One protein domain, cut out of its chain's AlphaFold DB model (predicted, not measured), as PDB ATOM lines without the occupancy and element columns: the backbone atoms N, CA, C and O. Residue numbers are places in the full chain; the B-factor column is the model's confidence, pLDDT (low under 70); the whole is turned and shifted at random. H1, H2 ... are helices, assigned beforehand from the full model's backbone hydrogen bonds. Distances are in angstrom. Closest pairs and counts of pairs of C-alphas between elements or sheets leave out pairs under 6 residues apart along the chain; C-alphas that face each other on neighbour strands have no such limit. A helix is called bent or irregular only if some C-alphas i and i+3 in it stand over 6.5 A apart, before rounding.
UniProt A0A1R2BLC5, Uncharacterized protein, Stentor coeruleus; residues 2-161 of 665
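This is residues 2 to 161 of the 665 residues of an uncharacterized protein of Stentor coeruleus (UniProt A0A1R2BLC5). One long helix, H5, is folded back on itself into two arms side by side, and the other helices gather round it: H3, H4 and H6 pack on the arm H5a, while H1 and H7 pack on the arm H5b. H6 packs on H5b too, H2 lies at one edge beyond H4, and residues 2 to 7 stick out as a free tail. The printed part has 160 residues with seven named helices, H1 to H7 in order along the chain, and no named strand; its class is all helix. It is compact, with a radius of gyration of the C-alphas of 16.7 A, and its elongated outline spans 57 by 37 by 24 A.

H1, residues 9 to 17, begins at C-alpha 9 at (-10.305, -91.190, 34.951). H2, residues 20 to 34, is 20.5 A long, and H3, residues 45 to 64, is 28.6 A long. H4 is residues 69 to 81. H5, residues 86 to 130, was assigned as one helix by its hydrogen bonds but is bent: C-alphas 105 and 108 are 9.0 A apart. Its arms are H5a, residues 86 to 105, 31.0 A, and H5b, residues 108 to 130, 33.5 A. H5a is itself irregular, with C-alphas 102 and 105 7.6 A apart. H6, residues 136 to 152, is 25.4 A long. H7, residues 154 to 160, is only just irregular, with C-alphas 156 and 159 6.6 A apart, and ends at C-alpha 160 at (-11.603, -86.840, 50.402).

H5 is the hub, touching five other helices. Its arms touch at a shallow tilt of 13 degrees, opposite ways, closest at the C-alphas of Phe 100 and Ala 110, 5.2 A. H4 and H5a form a helical hairpin, closest at the C-alphas of Leu 72 and Cys 95, 6.0 A. H3 touches H5a with residues 56 to 63 alone, the same way at 2 degrees, a shallow tilt; the closest C-alphas, of His 56 and Phe 87, are 6.5 A apart. H5b and H6 form another helical hairpin, closest at the C-alphas of Ile 129 and Lys 139, 5.9 A. H1 touches H5b at a steep tilt of 55 degrees, with the C-alphas of Ala 9 and Leu 113 closest at 5.2 A. H7 touches H5b, about perpendicular at 73 degrees, closest at the C-alphas of Lys 111 and Ile 156, 6.5 A. H2 only just touches H4, with 3 pairs of C-alphas within 8 A, the closest those of Leu 23 and Met 74, 6.2 A. In H1, H2, H3 and H5b every O i to N i+4 pair is within hydrogen-bond range; the counts are 8 of 9 in H4, 15 of 16 in H5a, 12 of 13 in H6 and 1 of 3 in H7, where 1 of 4 O i to N i+3 pairs is.

The C-alphas farthest apart, of Asp 2 and Glu 42, are 57.6 A apart. The printed part has no cut and no long link. The mean pLDDT of the printed part is 78.8; it is under 70 at residues 2 to 7, 35 to 42, 45, 48 to 49, 130 to 132 and 159 to 161.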
ATOM      1  N   ASP A   2     -23.977 -87.736  44.604       28.39
ATOM      2  CA  ASP A   2     -24.333 -88.264  43.289       28.39
ATOM      3  C   ASP A   2     -23.478 -89.503  43.025       28.39
ATOM      4  O   ASP A   2     -22.304 -89.559  43.405       28.39
ATOM      5  N   THR A   3     -24.107 -90.511  42.438       29.94
ATOM      6  CA  THR A   3     -23.532 -91.799  42.064       29.94
ATOM      7  C   THR A   3     -22.205 -91.607  41.325       29.94
ATOM      8  O   THR A   3     -22.139 -91.021  40.246       29.94
ATOM      9  N   LEU A   4     -21.119 -92.071  41.952       36.09
ATOM     10  CA  LEU A   4     -19.779 -92.079  41.373       36.09
ATOM     11  C   LEU A   4     -19.786 -92.998  40.150       36.09
ATOM     12  O   LEU A   4     -19.751 -94.218  40.271       36.09
ATOM     13  N   ASP A   5     -19.849 -92.365  38.987       39.06
ATOM     14  CA  ASP A   5     -19.506 -92.902  37.677       39.06
ATOM     15  C   ASP A   5     -18.266 -93.815  37.783       39.06
ATOM     16  O   ASP A   5     -17.163 -93.350  38.114       39.06
ATOM     17  N   THR A   6     -18.483 -95.121  37.597       39.91
ATOM     18  CA  THR A   6     -17.566 -96.224  37.942       39.91
ATOM     19  C   THR A   6     -16.340 -96.320  37.036       39.91
ATOM     20  O   THR A   6     -15.429 -97.097  37.323       39.91
ATOM     21  N   THR A   7     -16.265 -95.525  35.968       55.59
ATOM     22  CA  THR A   7     -15.107 -95.495  35.071       55.59
ATOM     23  C   THR A   7     -13.982 -94.643  35.665       55.59
ATOM     24  O   THR A   7     -14.159 -93.442  35.872       55.59
ATOM     25  N   TYR A   8     -12.817 -95.234  35.950       75.12
ATOM     26  CA  TYR A   8     -11.645 -94.499  36.446       75.12
ATOM     27  C   TYR A   8     -11.151 -93.480  35.403       75.12
ATOM     28  O   TYR A   8     -11.049 -93.807  34.225       75.12
ATOM     29  N   ALA A   9     -10.793 -92.264  35.822       81.06
ATOM     30  CA  ALA A   9     -10.305 -91.190  34.951       81.06
ATOM     31  C   ALA A   9      -9.090 -91.610  34.117       81.06
ATOM     32  O   ALA A   9      -8.995 -91.247  32.947       81.06
ATOM     33  N   LEU A  10      -8.173 -92.382  34.707       81.94
ATOM     34  CA  LEU A  10      -7.017 -92.903  33.975       81.94
ATOM     35  C   LEU A  10      -7.415 -93.957  32.932       81.94
ATOM     36  O   LEU A  10      -6.794 -94.018  31.877       81.94
ATOM     37  N   ASP A  11      -8.452 -94.755  33.197       83.12
ATOM     38  CA  ASP A  11      -8.938 -95.769  32.253       83.12
ATOM     39  C   ASP A  11      -9.739 -95.118  31.111       83.12
ATOM     40  O   ASP A  11      -9.603 -95.535  29.965       83.12
ATOM     41  N   THR A  12     -10.486 -94.040  31.390       82.50
ATOM     42  CA  THR A  12     -11.091 -93.173  30.361       82.50
ATOM     43  C   THR A  12     -10.015 -92.550  29.473       82.50
ATOM     44  O   THR A  12     -10.050 -92.704  28.259       82.50
ATOM     45  N   LEU A  13      -8.994 -91.926  30.072       83.75
ATOM     46  CA  LEU A  13      -7.870 -91.346  29.328       83.75
ATOM     47  C   LEU A  13      -7.097 -92.397  28.525       83.75
ATOM     48  O   LEU A  13      -6.646 -92.106  27.420       83.75
ATOM     49  N   LYS A  14      -6.946 -93.617  29.059       85.06
ATOM     50  CA  LYS A  14      -6.351 -94.737  28.328       85.06
ATOM     51  C   LYS A  14      -7.197 -95.072  27.100       85.06
ATOM     52  O   LYS A  14      -6.653 -95.098  26.007       85.06
ATOM     53  N   ALA A  15      -8.499 -95.299  27.270       85.88
ATOM     54  CA  ALA A  15      -9.393 -95.666  26.173       85.88
ATOM     55  C   ALA A  15      -9.440 -94.600  25.064       85.88
ATOM     56  O   ALA A  15      -9.463 -94.948  23.887       85.88
ATOM     57  N   ASP A  16      -9.395 -93.320  25.443       82.56
ATOM     58  CA  ASP A  16      -9.520 -92.201  24.507       82.56
ATOM     59  C   ASP A  16      -8.215 -91.878  23.761       82.56
ATOM     60  O   ASP A  16      -8.253 -91.371  22.640       82.56
ATOM     61  N   LEU A  17      -7.054 -92.124  24.380       83.88
ATOM     62  CA  LEU A  17      -5.768 -91.610  23.889       83.88
ATOM     63  C   LEU A  17      -4.732 -92.700  23.594       83.88
ATOM     64  O   LEU A  17      -3.752 -92.430  22.903       83.88
ATOM     65  N   VAL A  18      -4.881 -93.910  24.131       84.31
ATOM     66  CA  VAL A  18      -3.813 -94.919  24.166       84.31
ATOM     67  C   VAL A  18      -4.327 -96.274  23.680       84.31
ATOM     68  O   VAL A  18      -5.107 -96.935  24.360       84.31
ATOM     69  N   ASN A  19      -3.816 -96.750  22.541       88.31
ATOM     70  CA  ASN A  19      -3.983 -98.155  22.163       88.31
ATOM     71  C   ASN A  19      -2.899 -99.032  22.828       88.31
ATOM     72  O   ASN A  19      -1.806 -98.563  23.156       88.31
ATOM     73  N   ASP A  20      -3.198-100.318  23.037       84.56
ATOM     74  CA  ASP A  20      -2.302-101.228  23.771       84.56
ATOM     75  C   ASP A  20      -0.972-101.494  23.038       84.56
ATOM     76  O   ASP A  20       0.042-101.770  23.680       84.56
ATOM     77  N   LYS A  21      -0.944-101.374  21.704       86.25
ATOM     78  CA  LYS A  21       0.279-101.550  20.907       86.25
ATOM     79  C   LYS A  21       1.277-100.423  21.179       86.25
ATOM     80  O   LYS A  21       2.449-100.698  21.425       86.25
ATOM     81  N   ASP A  22       0.805 -99.182  21.184       82.50
ATOM     82  CA  ASP A  22       1.621 -97.998  21.448       82.50
ATOM     83  C   ASP A  22       2.090 -97.960  22.904       82.50
ATOM     84  O   ASP A  22       3.214 -97.547  23.175       82.50
ATOM     85  N   LEU A  23       1.270 -98.450  23.843       84.25
ATOM     86  CA  LEU A  23       1.660 -98.576  25.247       84.25
ATOM     87  C   LEU A  23       2.824 -99.561  25.438       84.25
ATOM     88  O   LEU A  23       3.772 -99.249  26.154       84.25
ATOM     89  N   ASN A  24       2.775-100.723  24.781       85.62
ATOM     90  CA  ASN A  24       3.851-101.713  24.856       85.62
ATOM     91  C   ASN A  24       5.141-101.193  24.205       85.62
ATOM     92  O   ASN A  24       6.204-101.271  24.815       85.62
ATOM     93  N   LEU A  25       5.040-100.575  23.021       86.06
ATOM     94  CA  LEU A  25       6.182 -99.929  22.360       86.06
ATOM     95  C   LEU A  25       6.783 -98.814  23.222       86.06
ATOM     96  O   LEU A  25       8.004 -98.667  23.290       86.06
ATOM     97  N   PHE A  26       5.936 -98.039  23.901       87.12
ATOM     98  CA  PHE A  26       6.382 -97.015  24.834       87.12
ATOM     99  C   PHE A  26       7.105 -97.622  26.038       87.12
ATOM    100  O   PHE A  26       8.160 -97.115  26.407       87.12
ATOM    101  N   TYR A  27       6.587 -98.697  26.640       86.19
ATOM    102  CA  TYR A  27       7.265 -99.375  27.749       86.19
ATOM    103  C   TYR A  27       8.632 -99.905  27.328       86.19
ATOM    104  O   TYR A  27       9.610 -99.606  28.009       86.19
ATOM    105  N   ASP A  28       8.727-100.587  26.186       83.50
ATOM    106  CA  ASP A  28       9.999-101.094  25.665       83.50
ATOM    107  C   ASP A  28      10.993 -99.954  25.415       83.50
ATOM    108  O   ASP A  28      12.156-100.024  25.826       83.50
ATOM    109  N   TYR A  29      10.535 -98.858  24.802       84.69
ATOM    110  CA  TYR A  29      11.348 -97.666  24.587       84.69
ATOM    111  C   TYR A  29      11.805 -97.044  25.909       84.69
ATOM    112  O   TYR A  29      12.988 -96.738  26.081       84.69
ATOM    113  N   PHE A  30      10.885 -96.846  26.850       83.00
ATOM    114  CA  PHE A  30      11.157 -96.157  28.104       83.00
ATOM    115  C   PHE A  30      12.105 -96.973  28.990       83.00
ATOM    116  O   PHE A  30      13.065 -96.442  29.549       83.00
ATOM    117  N   GLU A  31      11.902 -98.285  29.051       79.25
ATOM    118  CA  GLU A  31      12.778 -99.226  29.743       79.25
ATOM    119  C   GLU A  31      14.182 -99.239  29.121       79.25
ATOM    120  O   GLU A  31      15.170 -99.037  29.832       79.25
ATOM    121  N   THR A  32      14.275 -99.373  27.793       78.81
ATOM    122  CA  THR A  32      15.555 -99.444  27.066       78.81
ATOM    123  C   THR A  32      16.381 -98.166  27.219       78.81
ATOM    124  O   THR A  32      17.595 -98.227  27.414       78.81
ATOM    125  N   ASN A  33      15.737 -96.997  27.161       77.06
ATOM    126  CA  ASN A  33      16.437 -95.711  27.171       77.06
ATOM    127  C   ASN A  33      16.679 -95.156  28.579       77.06
ATOM    128  O   ASN A  33      17.638 -94.406  28.779       77.06
ATOM    129  N   PHE A  34      15.846 -95.515  29.564       73.38
ATOM    130  CA  PHE A  34      15.862 -94.856  30.873       73.38
ATOM    131  C   PHE A  34      15.993 -95.779  32.082       73.38
ATOM    132  O   PHE A  34      16.214 -95.270  33.183       73.38
ATOM    133  N   LYS A  35      15.859 -97.107  31.967       65.69
ATOM    134  CA  LYS A  35      16.127 -98.012  33.107       65.69
ATOM    135  C   LYS A  35      17.610 -98.272  33.336       65.69
ATOM    136  O   LYS A  35      17.998 -98.624  34.447       65.69
ATOM    137  N   GLY A  36      18.437 -97.958  32.337       53.81
ATOM    138  CA  GLY A  36      19.876 -98.172  32.374       53.81
ATOM    139  C   GLY A  36      20.221 -99.660  32.326       53.81
ATOM    140  O   GLY A  36      19.446-100.512  32.757       53.81
ATOM    141  N   ARG A  37      21.406 -99.982  31.793       49.84
ATOM    142  CA  ARG A  37      21.985-101.324  31.919       49.84
ATOM    143  C   ARG A  37      21.940-101.733  33.389       49.84
ATOM    144  O   ARG A  37      22.291-100.931  34.256       49.84
ATOM    145  N   THR A  38      21.476-102.952  33.639       49.25
ATOM    146  CA  THR A  38      21.439-103.605  34.947       49.25
ATOM    147  C   THR A  38      22.696-103.251  35.724       49.25
ATOM    148  O   THR A  38      23.809-103.492  35.260       49.25
ATOM    149  N   VAL A  39      22.506-102.626  36.884       52.78
ATOM    150  CA  VAL A  39      23.574-102.347  37.839       52.78
ATOM    151  C   VAL A  39      24.297-103.672  38.095       52.78
ATOM    152  O   VAL A  39      23.708-104.566  38.701       52.78
ATOM    153  N   SER A  40      25.515-103.825  37.567       52.28
ATOM    154  CA  SER A  40      26.278-105.067  37.707       52.28
ATOM    155  C   SER A  40      26.485-105.356  39.194       52.28
ATOM    156  O   SER A  40      26.679-104.436  40.001       52.28
ATOM    157  N   SER A  41      26.455-106.635  39.571       54.97
ATOM    158  CA  SER A  41      26.813-107.071  40.925       54.97
ATOM    159  C   SER A  41      28.222-106.617  41.328       54.97
ATOM    160  O   SER A  41      28.481-106.488  42.519       54.97
ATOM    161  N   GLU A  42      29.076-106.302  40.351       61.59
ATOM    162  CA  GLU A  42      30.477-105.895  40.508       61.59
ATOM    163  C   GLU A  42      30.674-104.392  40.795       61.59
ATOM    164  O   GLU A  42      31.782-103.982  41.125       61.59
ATOM    165  N   MET A  43      29.630-103.555  40.698       72.88
ATOM    166  CA  MET A  43      29.739-102.111  40.982       72.88
ATOM    167  C   MET A  43      29.754-101.822  42.493       72.88
ATOM    168  O   MET A  43      28.984-102.420  43.256       72.88
ATOM    169  N   THR A  44      30.555-100.846  42.924       74.88
ATOM    170  CA  THR A  44      30.571-100.355  44.314       74.88
ATOM    171  C   THR A  44      29.280 -99.610  44.660       74.88
ATOM    172  O   THR A  44      28.634 -99.026  43.790       74.88
ATOM    173  N   ASP A  45      28.882 -99.576  45.936       67.12
ATOM    174  CA  ASP A  45      27.632 -98.918  46.364       67.12
ATOM    175  C   ASP A  45      27.546 -97.433  45.964       67.12
ATOM    176  O   ASP A  45      26.455 -96.931  45.672       67.12
ATOM    177  N   GLN A  46      28.693 -96.751  45.880       70.50
ATOM    178  CA  GLN A  46      28.786 -95.369  45.414       70.50
ATOM    179  C   GLN A  46      28.473 -95.259  43.913       70.50
ATOM    180  O   GLN A  46      27.606 -94.481  43.522       70.50
ATOM    181  N   GLU A  47      29.071 -96.108  43.077       73.31
ATOM    182  CA  GLU A  47      28.800 -96.140  41.632       73.31
ATOM    183  C   GLU A  47      27.345 -96.533  41.332       73.31
ATOM    184  O   GLU A  47      26.718 -95.996  40.415       73.31
ATOM    185  N   LYS A  48      26.766 -97.431  42.144       68.50
ATOM    186  CA  LYS A  48      25.340 -97.780  42.070       68.50
ATOM    187  C   LYS A  48      24.448 -96.579  42.400       68.50
ATOM    188  O   LYS A  48      23.410 -96.392  41.760       68.50
ATOM    189  N   SER A  49      24.823 -95.776  43.398       68.75
ATOM    190  CA  SER A  49      24.106 -94.555  43.790       68.75
ATOM    191  C   SER A  49      24.169 -93.487  42.694       68.75
ATOM    192  O   SER A  49      23.129 -92.957  42.293       68.75
ATOM    193  N   ASP A  50      25.357 -93.232  42.146       73.94
ATOM    194  CA  ASP A  50      25.581 -92.196  41.132       73.94
ATOM    195  C   ASP A  50      24.896 -92.547  39.801       73.94
ATOM    196  O   ASP A  50      24.238 -91.701  39.186       73.94
ATOM    197  N   ALA A  51      24.924 -93.824  39.400       71.69
ATOM    198  CA  ALA A  51      24.184 -94.309  38.235       71.69
ATOM    199  C   ALA A  51      22.661 -94.129  38.391       71.69
ATOM    200  O   ALA A  51      21.982 -93.704  37.451       71.69
ATOM    201  N   ARG A  52      22.113 -94.398  39.586       72.25
ATOM    202  CA  ARG A  52      20.682 -94.192  39.881       72.25
ATOM    203  C   ARG A  52      20.296 -92.715  39.837       72.25
ATOM    204  O   ARG A  52      19.261 -92.388  39.260       72.25
ATOM    205  N   GLN A  53      21.117 -91.826  40.399       75.50
ATOM    206  CA  GLN A  53      20.863 -90.382  40.359       75.50
ATOM    207  C   GLN A  53      20.919 -89.825  38.933       75.50
ATOM    208  O   GLN A  53      20.047 -89.046  38.550       75.50
ATOM    209  N   ASN A  54      21.888 -90.261  38.124       79.06
ATOM    210  CA  ASN A  54      22.008 -89.841  36.728       79.06
ATOM    211  C   ASN A  54      20.806 -90.313  35.889       79.06
ATOM    212  O   ASN A  54      20.205 -89.527  35.155       79.06
ATOM    213  N   ASN A  55      20.378 -91.570  36.051       79.12
ATOM    214  CA  ASN A  55      19.184 -92.082  35.369       79.12
ATOM    215  C   ASN A  55      17.911 -91.341  35.799       79.12
ATOM    216  O   ASN A  55      17.097 -90.983  34.948       79.12
ATOM    217  N   HIS A  56      17.762 -91.044  37.092       81.12
ATOM    218  CA  HIS A  56      16.656 -90.228  37.588       81.12
ATOM    219  C   HIS A  56      16.659 -88.816  36.981       81.12
ATOM    220  O   HIS A  56      15.623 -88.337  36.526       81.12
ATOM    221  N   ALA A  57      17.820 -88.158  36.907       82.44
ATOM    222  CA  ALA A  57      17.942 -86.834  36.296       82.44
ATOM    223  C   ALA A  57      17.551 -86.850  34.807       82.44
ATOM    224  O   ALA A  57      16.818 -85.970  34.353       82.44
ATOM    225  N   LYS A  58      17.965 -87.882  34.059       83.25
ATOM    226  CA  LYS A  58      17.562 -88.079  32.657       83.25
ATOM    227  C   LYS A  58      16.055 -88.278  32.511       83.25
ATOM    228  O   LYS A  58      15.454 -87.660  31.636       83.25
ATOM    229  N   ARG A  59      15.442 -89.091  33.379       84.62
ATOM    230  CA  ARG A  59      13.986 -89.313  33.400       84.62
ATOM    231  C   ARG A  59      13.223 -88.035  33.711       84.62
ATOM    232  O   ARG A  59      12.289 -87.707  32.993       84.62
ATOM    233  N   LEU A  60      13.640 -87.280  34.725       83.94
ATOM    234  CA  LEU A  60      13.022 -85.992  35.045       83.94
ATOM    235  C   LEU A  60      13.139 -85.002  33.886       83.94
ATOM    236  O   LEU A  60      12.162 -84.331  33.565       83.94
ATOM    237  N   ASN A  61      14.305 -84.924  33.240       84.88
ATOM    238  CA  ASN A  61      14.484 -84.068  32.071       84.88
ATOM    239  C   ASN A  61      13.573 -84.505  30.914       84.88
ATOM    240  O   ASN A  61      12.933 -83.667  30.291       84.88
ATOM    241  N   PHE A  62      13.454 -85.810  30.662       86.00
ATOM    242  CA  PHE A  62      12.503 -86.330  29.681       86.00
ATOM    243  C   PHE A  62      11.070 -85.912  30.026       86.00
ATOM    244  O   PHE A  62      10.427 -85.266  29.208       86.00
ATOM    245  N   ILE A  63      10.611 -86.186  31.253       85.44
ATOM    246  CA  ILE A  63       9.244 -85.890  31.710       85.44
ATOM    247  C   ILE A  63       8.918 -84.395  31.590       85.44
ATOM    248  O   ILE A  63       7.864 -84.040  31.070       85.44
ATOM    249  N   ASN A  64       9.830 -83.514  32.011       83.94
ATOM    250  CA  ASN A  64       9.635 -82.060  31.961       83.94
ATOM    251  C   ASN A  64       9.460 -81.507  30.539       83.94
ATOM    252  O   ASN A  64       8.856 -80.449  30.376       83.94
ATOM    253  N   ASN A  65       9.965 -82.207  29.521       84.44
ATOM    254  CA  ASN A  65       9.877 -81.783  28.123       84.44
ATOM    255  C   ASN A  65       8.688 -82.414  27.371       84.44
ATOM    256  O   ASN A  65       8.527 -82.184  26.172       84.44
ATOM    257  N   ILE A  66       7.839 -83.206  28.041       85.94
ATOM    258  CA  ILE A  66       6.680 -83.841  27.401       85.94
ATOM    259  C   ILE A  66       5.546 -82.833  27.221       85.94
ATOM    260  O   ILE A  66       4.957 -82.335  28.179       85.94
ATOM    261  N   LEU A  67       5.168 -82.619  25.963       76.19
ATOM    262  CA  LEU A  67       4.035 -81.770  25.580       76.19
ATOM    263  C   LEU A  67       2.759 -82.567  25.262       76.19
ATOM    264  O   LEU A  67       1.683 -81.986  25.167       76.19
ATOM    265  N   SER A  68       2.866 -83.890  25.107       86.94
ATOM    266  CA  SER A  68       1.743 -84.757  24.742       86.94
ATOM    267  C   SER A  68       1.074 -85.377  25.968       86.94
ATOM    268  O   SER A  68       1.707 -86.107  26.733       86.94
ATOM    269  N   THR A  69      -0.237 -85.166  26.096       84.69
ATOM    270  CA  THR A  69      -1.055 -85.782  27.152       84.69
ATOM    271  C   THR A  69      -1.074 -87.304  27.039       84.69
ATOM    272  O   THR A  69      -1.052 -87.989  28.056       84.69
ATOM    273  N   GLN A  70      -1.025 -87.846  25.818       86.62
ATOM    274  CA  GLN A  70      -0.963 -89.288  25.567       86.62
ATOM    275  C   GLN A  70       0.269 -89.926  26.227       86.62
ATOM    276  O   GLN A  70       0.152 -90.930  26.927       86.62
ATOM    277  N   VAL A  71       1.443 -89.309  26.064       85.56
ATOM    278  CA  VAL A  71       2.701 -89.818  26.632       85.56
ATOM    279  C   VAL A  71       2.690 -89.722  28.161       85.56
ATOM    280  O   VAL A  71       3.145 -90.639  28.842       85.56
ATOM    281  N   LEU A  72       2.114 -88.658  28.731       87.31
ATOM    282  CA  LEU A  72       1.963 -88.547  30.184       87.31
ATOM    283  C   LEU A  72       1.005 -89.604  30.760       87.31
ATOM    284  O   LEU A  72       1.268 -90.148  31.830       87.31
ATOM    285  N   VAL A  73      -0.079 -89.940  30.051       87.31
ATOM    286  CA  VAL A  73      -0.995 -91.027  30.444       87.31
ATOM    287  C   VAL A  73      -0.277 -92.378  30.411       87.31
ATOM    288  O   VAL A  73      -0.400 -93.149  31.363       87.31
ATOM    289  N   MET A  74       0.529 -92.646  29.378       87.75
ATOM    290  CA  MET A  74       1.366 -93.853  29.315       87.75
ATOM    291  C   MET A  74       2.373 -93.921  30.479       87.75
ATOM    292  O   MET A  74       2.545 -94.982  31.075       87.75
ATOM    293  N   LEU A  75       2.978 -92.794  30.878       88.44
ATOM    294  CA  LEU A  75       3.849 -92.723  32.060       88.44
ATOM    295  C   LEU A  75       3.104 -92.985  33.374       88.44
ATOM    296  O   LEU A  75       3.605 -93.711  34.232       88.44
ATOM    297  N   LEU A  76       1.898 -92.443  33.553       88.38
ATOM    298  CA  LEU A  76       1.082 -92.737  34.738       88.38
ATOM    299  C   LEU A  76       0.714 -94.227  34.818       88.38
ATOM    300  O   LEU A  76       0.742 -94.812  35.902       88.38
ATOM    301  N   LEU A  77       0.418 -94.857  33.677       86.25
ATOM    302  CA  LEU A  77       0.185 -96.301  33.589       86.25
ATOM    303  C   LEU A  77       1.451 -97.112  33.908       86.25
ATOM    304  O   LEU A  77       1.351 -98.136  34.584       86.25
ATOM    305  N   TYR A  78       2.629 -96.632  33.507       86.75
ATOM    306  CA  TYR A  78       3.911 -97.235  33.870       86.75
ATOM    307  C   TYR A  78       4.137 -97.199  35.394       86.75
ATOM    308  O   TYR A  78       4.296 -98.240  36.036       86.75
ATOM    309  N   TYR A  79       4.036 -96.018  36.020       84.94
ATOM    310  CA  TYR A  79       4.237 -95.861  37.469       84.94
ATOM    311  C   TYR A  79       3.143 -96.512  38.332       84.94
ATOM    312  O   TYR A  79       3.346 -96.791  39.523       84.94
ATOM    313  N   LYS A  80       1.986 -96.839  37.741       78.94
ATOM    314  CA  LYS A  80       0.973 -97.689  38.383       78.94
ATOM    315  C   LYS A  80       1.577 -99.033  38.800       78.94
ATOM    316  O   LYS A  80       1.305 -99.478  39.919       78.94
ATOM    317  N   ASN A  81       2.436 -99.611  37.962       78.38
ATOM    318  CA  ASN A  81       3.016-100.942  38.154       78.38
ATOM    319  C   ASN A  81       4.430-100.918  38.757       78.38
ATOM    320  O   ASN A  81       4.862-101.925  39.311       78.38
ATOM    321  N   GLU A  82       5.119 -99.777  38.712       81.06
ATOM    322  CA  GLU A  82       6.475 -99.636  39.255       81.06
ATOM    323  C   GLU A  82       6.513 -99.703  40.796       81.06
ATOM    324  O   GLU A  82       5.609 -99.220  41.504       81.06
ATOM    325  N   GLU A  83       7.596-100.287  41.330       79.69
ATOM    326  CA  GLU A  83       7.861-100.290  42.767       79.69
ATOM    327  C   GLU A  83       8.134 -98.862  43.270       79.69
ATOM    328  O   GLU A  83       8.926 -98.091  42.718       79.69
ATOM    329  N   MET A  84       7.467 -98.487  44.361       81.50
ATOM    330  CA  MET A  84       7.567 -97.141  44.908       81.50
ATOM    331  C   MET A  84       8.857 -96.957  45.717       81.50
ATOM    332  O   MET A  84       9.061 -97.589  46.749       81.50
ATOM    333  N   ASN A  85       9.690 -96.022  45.271       81.56
ATOM    334  CA  ASN A  85      10.863 -95.502  45.963       81.56
ATOM    335  C   ASN A  85      10.892 -93.964  45.834       81.56
ATOM    336  O   ASN A  85       9.980 -93.364  45.264       81.56
ATOM    337  N   LEU A  86      11.919 -93.301  46.378       78.00
ATOM    338  CA  LEU A  86      11.984 -91.832  46.377       78.00
ATOM    339  C   LEU A  86      11.994 -91.229  44.967       78.00
ATOM    340  O   LEU A  86      11.389 -90.181  44.748       78.00
ATOM    341  N   PHE A  87      12.672 -91.880  44.025       83.00
ATOM    342  CA  PHE A  87      12.814 -91.408  42.654       83.00
ATOM    343  C   PHE A  87      11.539 -91.659  41.848       83.00
ATOM    344  O   PHE A  87      10.999 -90.715  41.274       83.00
ATOM    345  N   SER A  88      10.987 -92.878  41.898       84.94
ATOM    346  CA  SER A  88       9.743 -93.201  41.186       84.94
ATOM    347  C   SER A  88       8.548 -92.405  41.718       84.94
ATOM    348  O   SER A  88       7.698 -91.981  40.943       84.94
ATOM    349  N   MET A  89       8.511 -92.091  43.019       86.06
ATOM    350  CA  MET A  89       7.479 -91.223  43.591       86.06
ATOM    351  C   MET A  89       7.576 -89.774  43.092       86.06
ATOM    352  O   MET A  89       6.550 -89.155  42.818       86.06
ATOM    353  N   LYS A  90       8.792 -89.228  42.961       85.81
ATOM    354  CA  LYS A  90       9.023 -87.892  42.386       85.81
ATOM    355  C   LYS A  90       8.558 -87.814  40.941       85.81
ATOM    356  O   LYS A  90       7.855 -86.877  40.577       85.81
ATOM    357  N   GLU A  91       8.936 -88.807  40.147       88.25
ATOM    358  CA  GLU A  91       8.573 -88.892  38.735       88.25
ATOM    359  C   GLU A  91       7.054 -89.042  38.555       88.25
ATOM    360  O   GLU A  91       6.455 -88.316  37.761       88.25
ATOM    361  N   HIS A  92       6.410 -89.908  39.344       89.31
ATOM    362  CA  HIS A  92       4.958 -90.122  39.299       89.31
ATOM    363  C   HIS A  92       4.193 -88.846  39.667       89.31
ATOM    364  O   HIS A  92       3.293 -88.440  38.936       89.31
ATOM    365  N   LEU A  93       4.576 -88.166  40.751       89.56
ATOM    366  CA  LEU A  93       3.938 -86.911  41.162       89.56
ATOM    367  C   LEU A  93       4.090 -85.806  40.105       89.56
ATOM    368  O   LEU A  93       3.114 -85.131  39.792       89.56
ATOM    369  N   LEU A  94       5.265 -85.686  39.482       89.44
ATOM    370  CA  LEU A  94       5.480 -84.747  38.378       89.44
ATOM    371  C   LEU A  94       4.588 -85.061  37.165       89.44
ATOM    372  O   LEU A  94       4.016 -84.148  36.570       89.44
ATOM    373  N   CYS A  95       4.421 -86.340  36.816       89.62
ATOM    374  CA  CYS A  95       3.520 -86.743  35.733       89.62
ATOM    375  C   CYS A  95       2.068 -86.340  36.023       89.62
ATOM    376  O   CYS A  95       1.367 -85.889  35.119       89.62
ATOM    377  N   ILE A  96       1.620 -86.455  37.281       90.56
ATOM    378  CA  ILE A  96       0.282 -86.006  37.693       90.56
ATOM    379  C   ILE A  96       0.154 -84.490  37.517       90.56
ATOM    380  O   ILE A  96      -0.848 -84.026  36.968       90.56
ATOM    381  N   ASP A  97       1.169 -83.726  37.924       89.62
ATOM    382  CA  ASP A  97       1.169 -82.264  37.834       89.62
ATOM    383  C   ASP A  97       1.090 -81.785  36.378       89.62
ATOM    384  O   ASP A  97       0.294 -80.899  36.043       89.62
ATOM    385  N   LEU A  98       1.872 -82.403  35.489       89.44
ATOM    386  CA  LEU A  98       1.872 -82.099  34.058       89.44
ATOM    387  C   LEU A  98       0.554 -82.508  33.388       89.44
ATOM    388  O   LEU A  98      -0.028 -81.699  32.662       89.44
ATOM    389  N   CYS A  99       0.029 -83.702  33.689       87.50
ATOM    390  CA  CYS A  99      -1.282 -84.149  33.208       87.50
ATOM    391  C   CYS A  99      -2.386 -83.182  33.633       87.50
ATOM    392  O   CYS A  99      -3.210 -82.771  32.818       87.50
ATOM    393  N   PHE A 100      -2.389 -82.782  34.905       87.94
ATOM    394  CA  PHE A 100      -3.361 -81.832  35.428       87.94
ATOM    395  C   PHE A 100      -3.299 -80.493  34.685       87.94
ATOM    396  O   PHE A 100      -4.339 -79.930  34.349       87.94
ATOM    397  N   ASN A 101      -2.092 -79.993  34.399       86.88
ATOM    398  CA  ASN A 101      -1.904 -78.742  33.671       86.88
ATOM    399  C   ASN A 101      -2.390 -78.814  32.218       86.88
ATOM    400  O   ASN A 101      -3.023 -77.862  31.759       86.88
ATOM    401  N   GLN A 102      -2.142 -79.921  31.518       86.69
ATOM    402  CA  GLN A 102      -2.576 -80.106  30.128       86.69
ATOM    403  C   GLN A 102      -4.086 -80.360  30.010       86.69
ATOM    404  O   GLN A 102      -4.721 -79.907  29.063       86.69
ATOM    405  N   LEU A 103      -4.693 -80.998  31.014       84.69
ATOM    406  CA  LEU A 103      -6.131 -81.274  31.065       84.69
ATOM    407  C   LEU A 103      -6.958 -80.120  31.658       84.69
ATOM    408  O   LEU A 103      -8.144 -80.301  31.934       84.69
ATOM    409  N   LYS A 104      -6.382 -78.924  31.859       78.81
ATOM    410  CA  LYS A 104      -7.092 -77.772  32.456       78.81
ATOM    411  C   LYS A 104      -8.381 -77.397  31.719       78.81
ATOM    412  O   LYS A 104      -9.319 -76.940  32.368       78.81
ATOM    413  N   SER A 105      -8.456 -77.619  30.407       77.44
ATOM    414  CA  SER A 105      -9.675 -77.416  29.609       77.44
ATOM    415  C   SER A 105     -10.817 -78.367  30.004       77.44
ATOM    416  O   SER A 105     -11.981 -77.991  29.908       77.44
ATOM    417  N   ASN A 106     -10.504 -79.552  30.544       82.25
ATOM    418  CA  ASN A 106     -11.449 -80.519  31.108       82.25
ATOM    419  C   ASN A 106     -11.246 -80.663  32.629       82.25
ATOM    420  O   ASN A 106     -10.832 -81.699  33.159       82.25
ATOM    421  N   THR A 107     -11.562 -79.590  33.356       79.06
ATOM    422  CA  THR A 107     -11.430 -79.499  34.822       79.06
ATOM    423  C   THR A 107     -12.071 -80.651  35.604       79.06
ATOM    424  O   THR A 107     -11.555 -80.995  36.669       79.06
ATOM    425  N   LYS A 108     -13.173 -81.258  35.133       83.56
ATOM    426  CA  LYS A 108     -13.807 -82.402  35.820       83.56
ATOM    427  C   LYS A 108     -12.911 -83.643  35.753       83.56
ATOM    428  O   LYS A 108     -12.635 -84.241  36.794       83.56
ATOM    429  N   LEU A 109     -12.417 -83.985  34.562       83.44
ATOM    430  CA  LEU A 109     -11.531 -85.131  34.348       83.44
ATOM    431  C   LEU A 109     -10.175 -84.936  35.041       83.44
ATOM    432  O   LEU A 109      -9.705 -85.837  35.733       83.44
ATOM    433  N   ALA A 110      -9.598 -83.732  34.960       82.31
ATOM    434  CA  ALA A 110      -8.335 -83.395  35.619       82.31
ATOM    435  C   ALA A 110      -8.414 -83.536  37.153       82.31
ATOM    436  O   ALA A 110      -7.519 -84.105  37.780       82.31
ATOM    437  N   LYS A 111      -9.509 -83.067  37.772       83.50
ATOM    438  CA  LYS A 111      -9.743 -83.233  39.218       83.50
ATOM    439  C   LYS A 111      -9.934 -84.702  39.605       83.50
ATOM    440  O   LYS A 111      -9.416 -85.112  40.643       83.50
ATOM    441  N   LYS A 112     -10.654 -85.483  38.787       84.88
ATOM    442  CA  LYS A 112     -10.880 -86.921  39.019       84.88
ATOM    443  C   LYS A 112      -9.562 -87.705  38.968       84.88
ATOM    444  O   LYS A 112      -9.300 -88.484  39.877       84.88
ATOM    445  N   LEU A 113      -8.691 -87.413  37.996       86.12
ATOM    446  CA  LEU A 113      -7.361 -88.024  37.879       86.12
ATOM    447  C   LEU A 113      -6.488 -87.767  39.117       86.12
ATOM    448  O   LEU A 113      -5.963 -88.710  39.706       86.12
ATOM    449  N   VAL A 114      -6.369 -86.504  39.547       84.94
ATOM    450  CA  VAL A 114      -5.594 -86.135  40.750       84.94
ATOM    451  C   VAL A 114      -6.106 -86.880  41.983       84.94
ATOM    452  O   VAL A 114      -5.315 -87.342  42.805       84.94
ATOM    453  N   LEU A 115      -7.427 -87.019  42.109       81.00
ATOM    454  CA  LEU A 115      -8.042 -87.705  43.237       81.00
ATOM    455  C   LEU A 115      -7.753 -89.214  43.242       81.00
ATOM    456  O   LEU A 115      -7.400 -89.775  44.281       81.00
ATOM    457  N   GLU A 116      -7.894 -89.868  42.093       84.69
ATOM    458  CA  GLU A 116      -7.626 -91.299  41.948       84.69
ATOM    459  C   GLU A 116      -6.159 -91.636  42.212       84.69
ATOM    460  O   GLU A 116      -5.858 -92.572  42.959       84.69
ATOM    461  N   GLU A 117      -5.241 -90.856  41.643       85.94
ATOM    462  CA  GLU A 117      -3.809 -91.061  41.839       85.94
ATOM    463  C   GLU A 117      -3.382 -90.757  43.279       85.94
ATOM    464  O   GLU A 117      -2.597 -91.518  43.851       85.94
ATOM    465  N   PHE A 118      -3.973 -89.744  43.930       84.69
ATOM    466  CA  PHE A 118      -3.786 -89.515  45.366       84.69
ATOM    467  C   PHE A 118      -4.134 -90.765  46.186       84.69
ATOM    468  O   PHE A 118      -3.317 -91.207  46.993       84.69
ATOM    469  N   LEU A 119      -5.311 -91.367  45.976       78.00
ATOM    470  CA  LEU A 119      -5.746 -92.539  46.746       78.00
ATOM    471  C   LEU A 119      -4.823 -93.748  46.534       78.00
ATOM    472  O   LEU A 119      -4.533 -94.482  47.482       78.00
ATOM    473  N   LYS A 120      -4.329 -93.952  45.308       80.81
ATOM    474  CA  LYS A 120      -3.375 -95.028  44.990       80.81
ATOM    475  C   LYS A 120      -2.035 -94.811  45.690       80.81
ATOM    476  O   LYS A 120      -1.540 -95.717  46.365       80.81
ATOM    477  N   LEU A 121      -1.466 -93.613  45.559       83.81
ATOM    478  CA  LEU A 121      -0.189 -93.252  46.175       83.81
ATOM    479  C   LEU A 121      -0.271 -93.292  47.700       83.81
ATOM    480  O   LEU A 121       0.622 -93.837  48.347       83.81
ATOM    481  N   PHE A 122      -1.375 -92.805  48.269       79.19
ATOM    482  CA  PHE A 122      -1.661 -92.877  49.697       79.19
ATOM    483  C   PHE A 122      -1.616 -94.324  50.202       79.19
ATOM    484  O   PHE A 122      -0.910 -94.614  51.168       79.19
ATOM    485  N   ARG A 123      -2.285 -95.262  49.516       75.62
ATOM    486  CA  ARG A 123      -2.261 -96.698  49.859       75.62
ATOM    487  C   ARG A 123      -0.861 -97.310  49.747       75.62
ATOM    488  O   ARG A 123      -0.454 -98.045  50.643       75.62
ATOM    489  N   LYS A 124      -0.105 -97.005  48.685       81.31
ATOM    490  CA  LYS A 124       1.276 -97.502  48.524       81.31
ATOM    491  C   LYS A 124       2.195 -96.978  49.640       81.31
ATOM    492  O   LYS A 124       2.877 -97.766  50.292       81.31
ATOM    493  N   LEU A 125       2.152 -95.675  49.927       81.56
ATOM    494  CA  LEU A 125       2.953 -95.047  50.985       81.56
ATOM    495  C   LEU A 125       2.603 -95.597  52.372       81.56
ATOM    496  O   LEU A 125       3.480 -95.836  53.199       81.56
ATOM    497  N   THR A 126       1.320 -95.855  52.601       74.06
ATOM    498  CA  THR A 126       0.818 -96.494  53.814       74.06
ATOM    499  C   THR A 126       1.497 -97.843  54.069       74.06
ATOM    500  O   THR A 126       2.001 -98.092  55.166       74.06
ATOM    501  N   LEU A 127       1.557 -98.704  53.048       76.38
ATOM    502  CA  LEU A 127       2.211-100.011  53.140       76.38
ATOM    503  C   LEU A 127       3.719 -99.881  53.396       76.38
ATOM    504  O   LEU A 127       4.273-100.665  54.162       76.38
ATOM    505  N   ILE A 128       4.370 -98.869  52.820       80.81
ATOM    506  CA  ILE A 128       5.793 -98.579  53.053       80.81
ATOM    507  C   ILE A 128       6.051 -98.155  54.504       80.81
ATOM    508  O   ILE A 128       6.990 -98.645  55.133       80.81
ATOM    509  N   ILE A 129       5.227 -97.256  55.052       76.88
ATOM    510  CA  ILE A 129       5.386 -96.756  56.425       76.88
ATOM    511  C   ILE A 129       5.258 -97.905  57.431       76.88
ATOM    512  O   ILE A 129       6.089 -98.014  58.335       76.88
ATOM    513  N   VAL A 130       4.290 -98.799  57.224       67.19
ATOM    514  CA  VAL A 130       4.017 -99.949  58.103       67.19
ATOM    515  C   VAL A 130       4.984-101.122  57.856       67.19
ATOM    516  O   VAL A 130       5.299-101.866  58.779       67.19
ATOM    517  N   GLY A 131       5.505-101.282  56.637       68.25
ATOM    518  CA  GLY A 131       6.368-102.404  56.248       68.25
ATOM    519  C   GLY A 131       7.792-102.358  56.817       68.25
ATOM    520  O   GLY A 131       8.275-101.333  57.297       68.25
ATOM    521  N   THR A 132       8.513-103.478  56.745       66.06
ATOM    522  CA  THR A 132       9.894-103.615  57.257       66.06
ATOM    523  C   THR A 132      10.978-103.354  56.209       66.06
ATOM    524  O   THR A 132      12.119-103.108  56.581       66.06
ATOM    525  N   LYS A 133      10.623-103.350  54.916       73.12
ATOM    526  CA  LYS A 133      11.565-103.264  53.783       73.12
ATOM    527  C   LYS A 133      12.378-101.958  53.729       73.12
ATOM    528  O   LYS A 133      13.505-101.972  53.253       73.12
ATOM    529  N   PHE A 134      11.822-100.844  54.210       72.94
ATOM    530  CA  PHE A 134      12.435 -99.509  54.109       72.94
ATOM    531  C   PHE A 134      13.046 -99.033  55.429       72.94
ATOM    532  O   PHE A 134      12.470 -99.245  56.505       72.94
ATOM    533  N   LYS A 135      14.164 -98.296  55.352       79.44
ATOM    534  CA  LYS A 135      14.795 -97.663  56.524       79.44
ATOM    535  C   LYS A 135      13.976 -96.464  57.014       79.44
ATOM    536  O   LYS A 135      13.270 -95.800  56.256       79.44
ATOM    537  N   LEU A 136      14.105 -96.125  58.300       75.25
ATOM    538  CA  LEU A 136      13.322 -95.060  58.947       75.25
ATOM    539  C   LEU A 136      13.498 -93.678  58.286       75.25
ATOM    540  O   LEU A 136      12.531 -92.930  58.125       75.25
ATOM    541  N   LYS A 137      14.732 -93.354  57.877       79.38
ATOM    542  CA  LYS A 137      15.083 -92.098  57.195       79.38
ATOM    543  C   LYS A 137      14.420 -91.996  55.815       79.38
ATOM    544  O   LYS A 137      13.931 -90.932  55.439       79.38
ATOM    545  N   GLU A 138      14.348 -93.106  55.084       80.38
ATOM    546  CA  GLU A 138      13.716 -93.180  53.759       80.38
ATOM    547  C   GLU A 138      12.202 -92.977  53.866       80.38
ATOM    548  O   GLU A 138      11.643 -92.144  53.153       80.38
ATOM    549  N   LYS A 139      11.558 -93.640  54.837       84.31
ATOM    550  CA  LYS A 139      10.133 -93.448  55.155       84.31
ATOM    551  C   LYS A 139       9.802 -91.985  55.467       84.31
ATOM    552  O   LYS A 139       8.847 -91.450  54.908       84.31
ATOM    553  N   LYS A 140      10.624 -91.319  56.295       83.31
ATOM    554  CA  LYS A 140      10.476 -89.883  56.614       83.31
ATOM    555  C   LYS A 140      10.507 -89.020  55.361       83.31
ATOM    556  O   LYS A 140       9.720 -88.090  55.209       83.31
ATOM    557  N   THR A 141      11.449 -89.330  54.475       84.25
ATOM    558  CA  THR A 141      11.722 -88.539  53.276       84.25
ATOM    559  C   THR A 141      10.566 -88.657  52.286       84.25
ATOM    560  O   THR A 141      10.066 -87.638  51.812       84.25
ATOM    561  N   LEU A 142      10.075 -89.878  52.051       84.69
ATOM    562  CA  LEU A 142       8.895 -90.150  51.223       84.69
ATOM    563  C   LEU A 142       7.642 -89.445  51.757       84.69
ATOM    564  O   LEU A 142       6.926 -88.782  51.005       84.69
ATOM    565  N   LEU A 143       7.405 -89.532  53.068       85.56
ATOM    566  CA  LEU A 143       6.239 -88.930  53.709       85.56
ATOM    567  C   LEU A 143       6.251 -87.398  53.638       85.56
ATOM    568  O   LEU A 143       5.233 -86.788  53.309       85.56
ATOM    569  N   ASN A 144       7.402 -86.770  53.887       85.56
ATOM    570  CA  ASN A 144       7.548 -85.319  53.768       85.56
ATOM    571  C   ASN A 144       7.335 -84.841  52.330       85.56
ATOM    572  O   ASN A 144       6.674 -83.822  52.113       85.56
ATOM    573  N   PHE A 145       7.850 -85.592  51.355       84.50
ATOM    574  CA  PHE A 145       7.680 -85.273  49.944       84.50
ATOM    575  C   PHE A 145       6.201 -85.336  49.528       84.50
ATOM    576  O   PHE A 145       5.665 -84.368  48.986       84.50
ATOM    577  N   PHE A 146       5.503 -86.415  49.895       87.12
ATOM    578  CA  PHE A 146       4.069 -86.566  49.638       87.12
ATOM    579  C   PHE A 146       3.222 -85.484  50.314       87.12
ATOM    580  O   PHE A 146       2.306 -84.925  49.708       87.12
ATOM    581  N   LYS A 147       3.552 -85.148  51.570       86.50
ATOM    582  CA  LYS A 147       2.885 -84.085  52.330       86.50
ATOM    583  C   LYS A 147       3.035 -82.731  51.644       86.50
ATOM    584  O   LYS A 147       2.073 -81.968  51.612       86.50
ATOM    585  N   SER A 148       4.216 -82.431  51.101       88.31
ATOM    586  CA  SER A 148       4.457 -81.198  50.348       88.31
ATOM    587  C   SER A 148       3.598 -81.142  49.088       88.31
ATOM    588  O   SER A 148       2.909 -80.149  48.869       88.31
ATOM    589  N   TRP A 149       3.566 -82.226  48.310       89.62
ATOM    590  CA  TRP A 149       2.746 -82.307  47.101       89.62
ATOM    591  C   TRP A 149       1.249 -82.117  47.395       89.62
ATOM    592  O   TRP A 149       0.586 -81.300  46.760       89.62
ATOM    593  N   CYS A 150       0.721 -82.762  48.442       85.38
ATOM    594  CA  CYS A 150      -0.690 -82.624  48.828       85.38
ATOM    595  C   CYS A 150      -1.095 -81.176  49.164       85.38
ATOM    596  O   CYS A 150      -2.258 -80.809  48.981       85.38
ATOM    597  N   LYS A 151      -0.164 -80.333  49.644       85.75
ATOM    598  CA  LYS A 151      -0.451 -78.913  49.914       85.75
ATOM    599  C   LYS A 151      -0.763 -78.140  48.631       85.75
ATOM    600  O   LYS A 151      -1.666 -77.306  48.659       85.75
ATOM    601  N   ASN A 152      -0.092 -78.459  47.523       85.81
ATOM    602  CA  ASN A 152      -0.306 -77.805  46.227       85.81
ATOM    603  C   ASN A 152      -1.714 -78.078  45.667       85.81
ATOM    604  O   ASN A 152      -2.275 -77.249  44.957       85.81
ATOM    605  N   TYR A 153      -2.322 -79.202  46.059       84.31
ATOM    606  CA  TYR A 153      -3.639 -79.652  45.594       84.31
ATOM    607  C   TYR A 153      -4.731 -79.586  46.675       84.31
ATOM    608  O   TYR A 153      -5.797 -80.187  46.521       84.31
ATOM    609  N   LYS A 154      -4.513 -78.825  47.761       81.62
ATOM    610  CA  LYS A 154      -5.395 -78.780  48.947       81.62
ATOM    611  C   LYS A 154      -6.879 -78.582  48.610       81.62
ATOM    612  O   LYS A 154      -7.730 -79.236  49.207       81.62
ATOM    613  N   ASN A 155      -7.194 -77.717  47.646       80.44
ATOM    614  CA  ASN A 155      -8.579 -77.416  47.260       80.44
ATOM    615  C   ASN A 155      -9.277 -78.591  46.559       80.44
ATOM    616  O   ASN A 155     -10.472 -78.794  46.755       80.44
ATOM    617  N   ILE A 156      -8.538 -79.379  45.774       82.56
ATOM    618  CA  ILE A 156      -9.061 -80.561  45.071       82.56
ATOM    619  C   ILE A 156      -9.213 -81.719  46.055       82.56
ATOM    620  O   ILE A 156     -10.229 -82.407  46.061       82.56
ATOM    621  N   LEU A 157      -8.230 -81.882  46.939       78.62
ATOM    622  CA  LEU A 157      -8.141 -82.999  47.874       78.62
ATOM    623  C   LEU A 157      -8.980 -82.818  49.156       78.62
ATOM    624  O   LEU A 157      -9.077 -83.737  49.974       78.62
ATOM    625  N   LYS A 158      -9.620 -81.653  49.337       75.62
ATOM    626  CA  LYS A 158     -10.559 -81.397  50.444       75.62
ATOM    627  C   LYS A 158     -11.750 -82.365  50.415       75.62
ATOM    628  O   LYS A 158     -12.240 -82.750  51.470       75.62
ATOM    629  N   THR A 159     -12.167 -82.790  49.221       68.38
ATOM    630  CA  THR A 159     -13.318 -83.682  48.981       68.38
ATOM    631  C   THR A 159     -13.157 -85.078  49.582       68.38
ATOM    632  O   THR A 159     -14.155 -85.709  49.913       68.38
ATOM    633  N   VAL A 160     -11.920 -85.540  49.780       64.00
ATOM    634  CA  VAL A 160     -11.603 -86.840  50.402       64.00
ATOM    635  C   VAL A 160     -10.896 -86.703  51.743       64.00
ATOM    636  O   VAL A 160     -10.276 -87.646  52.225       64.00
ATOM    637  N   ASN A 161     -10.951 -85.514  52.347       66.19
ATOM    638  CA  ASN A 161     -10.299 -85.223  53.619       66.19
ATOM    639  C   ASN A 161      -8.802 -85.620  53.645       66.19
ATOM    640  O   ASN A 161      -8.269 -86.069  54.662       66.19
TER     641      ASN A 161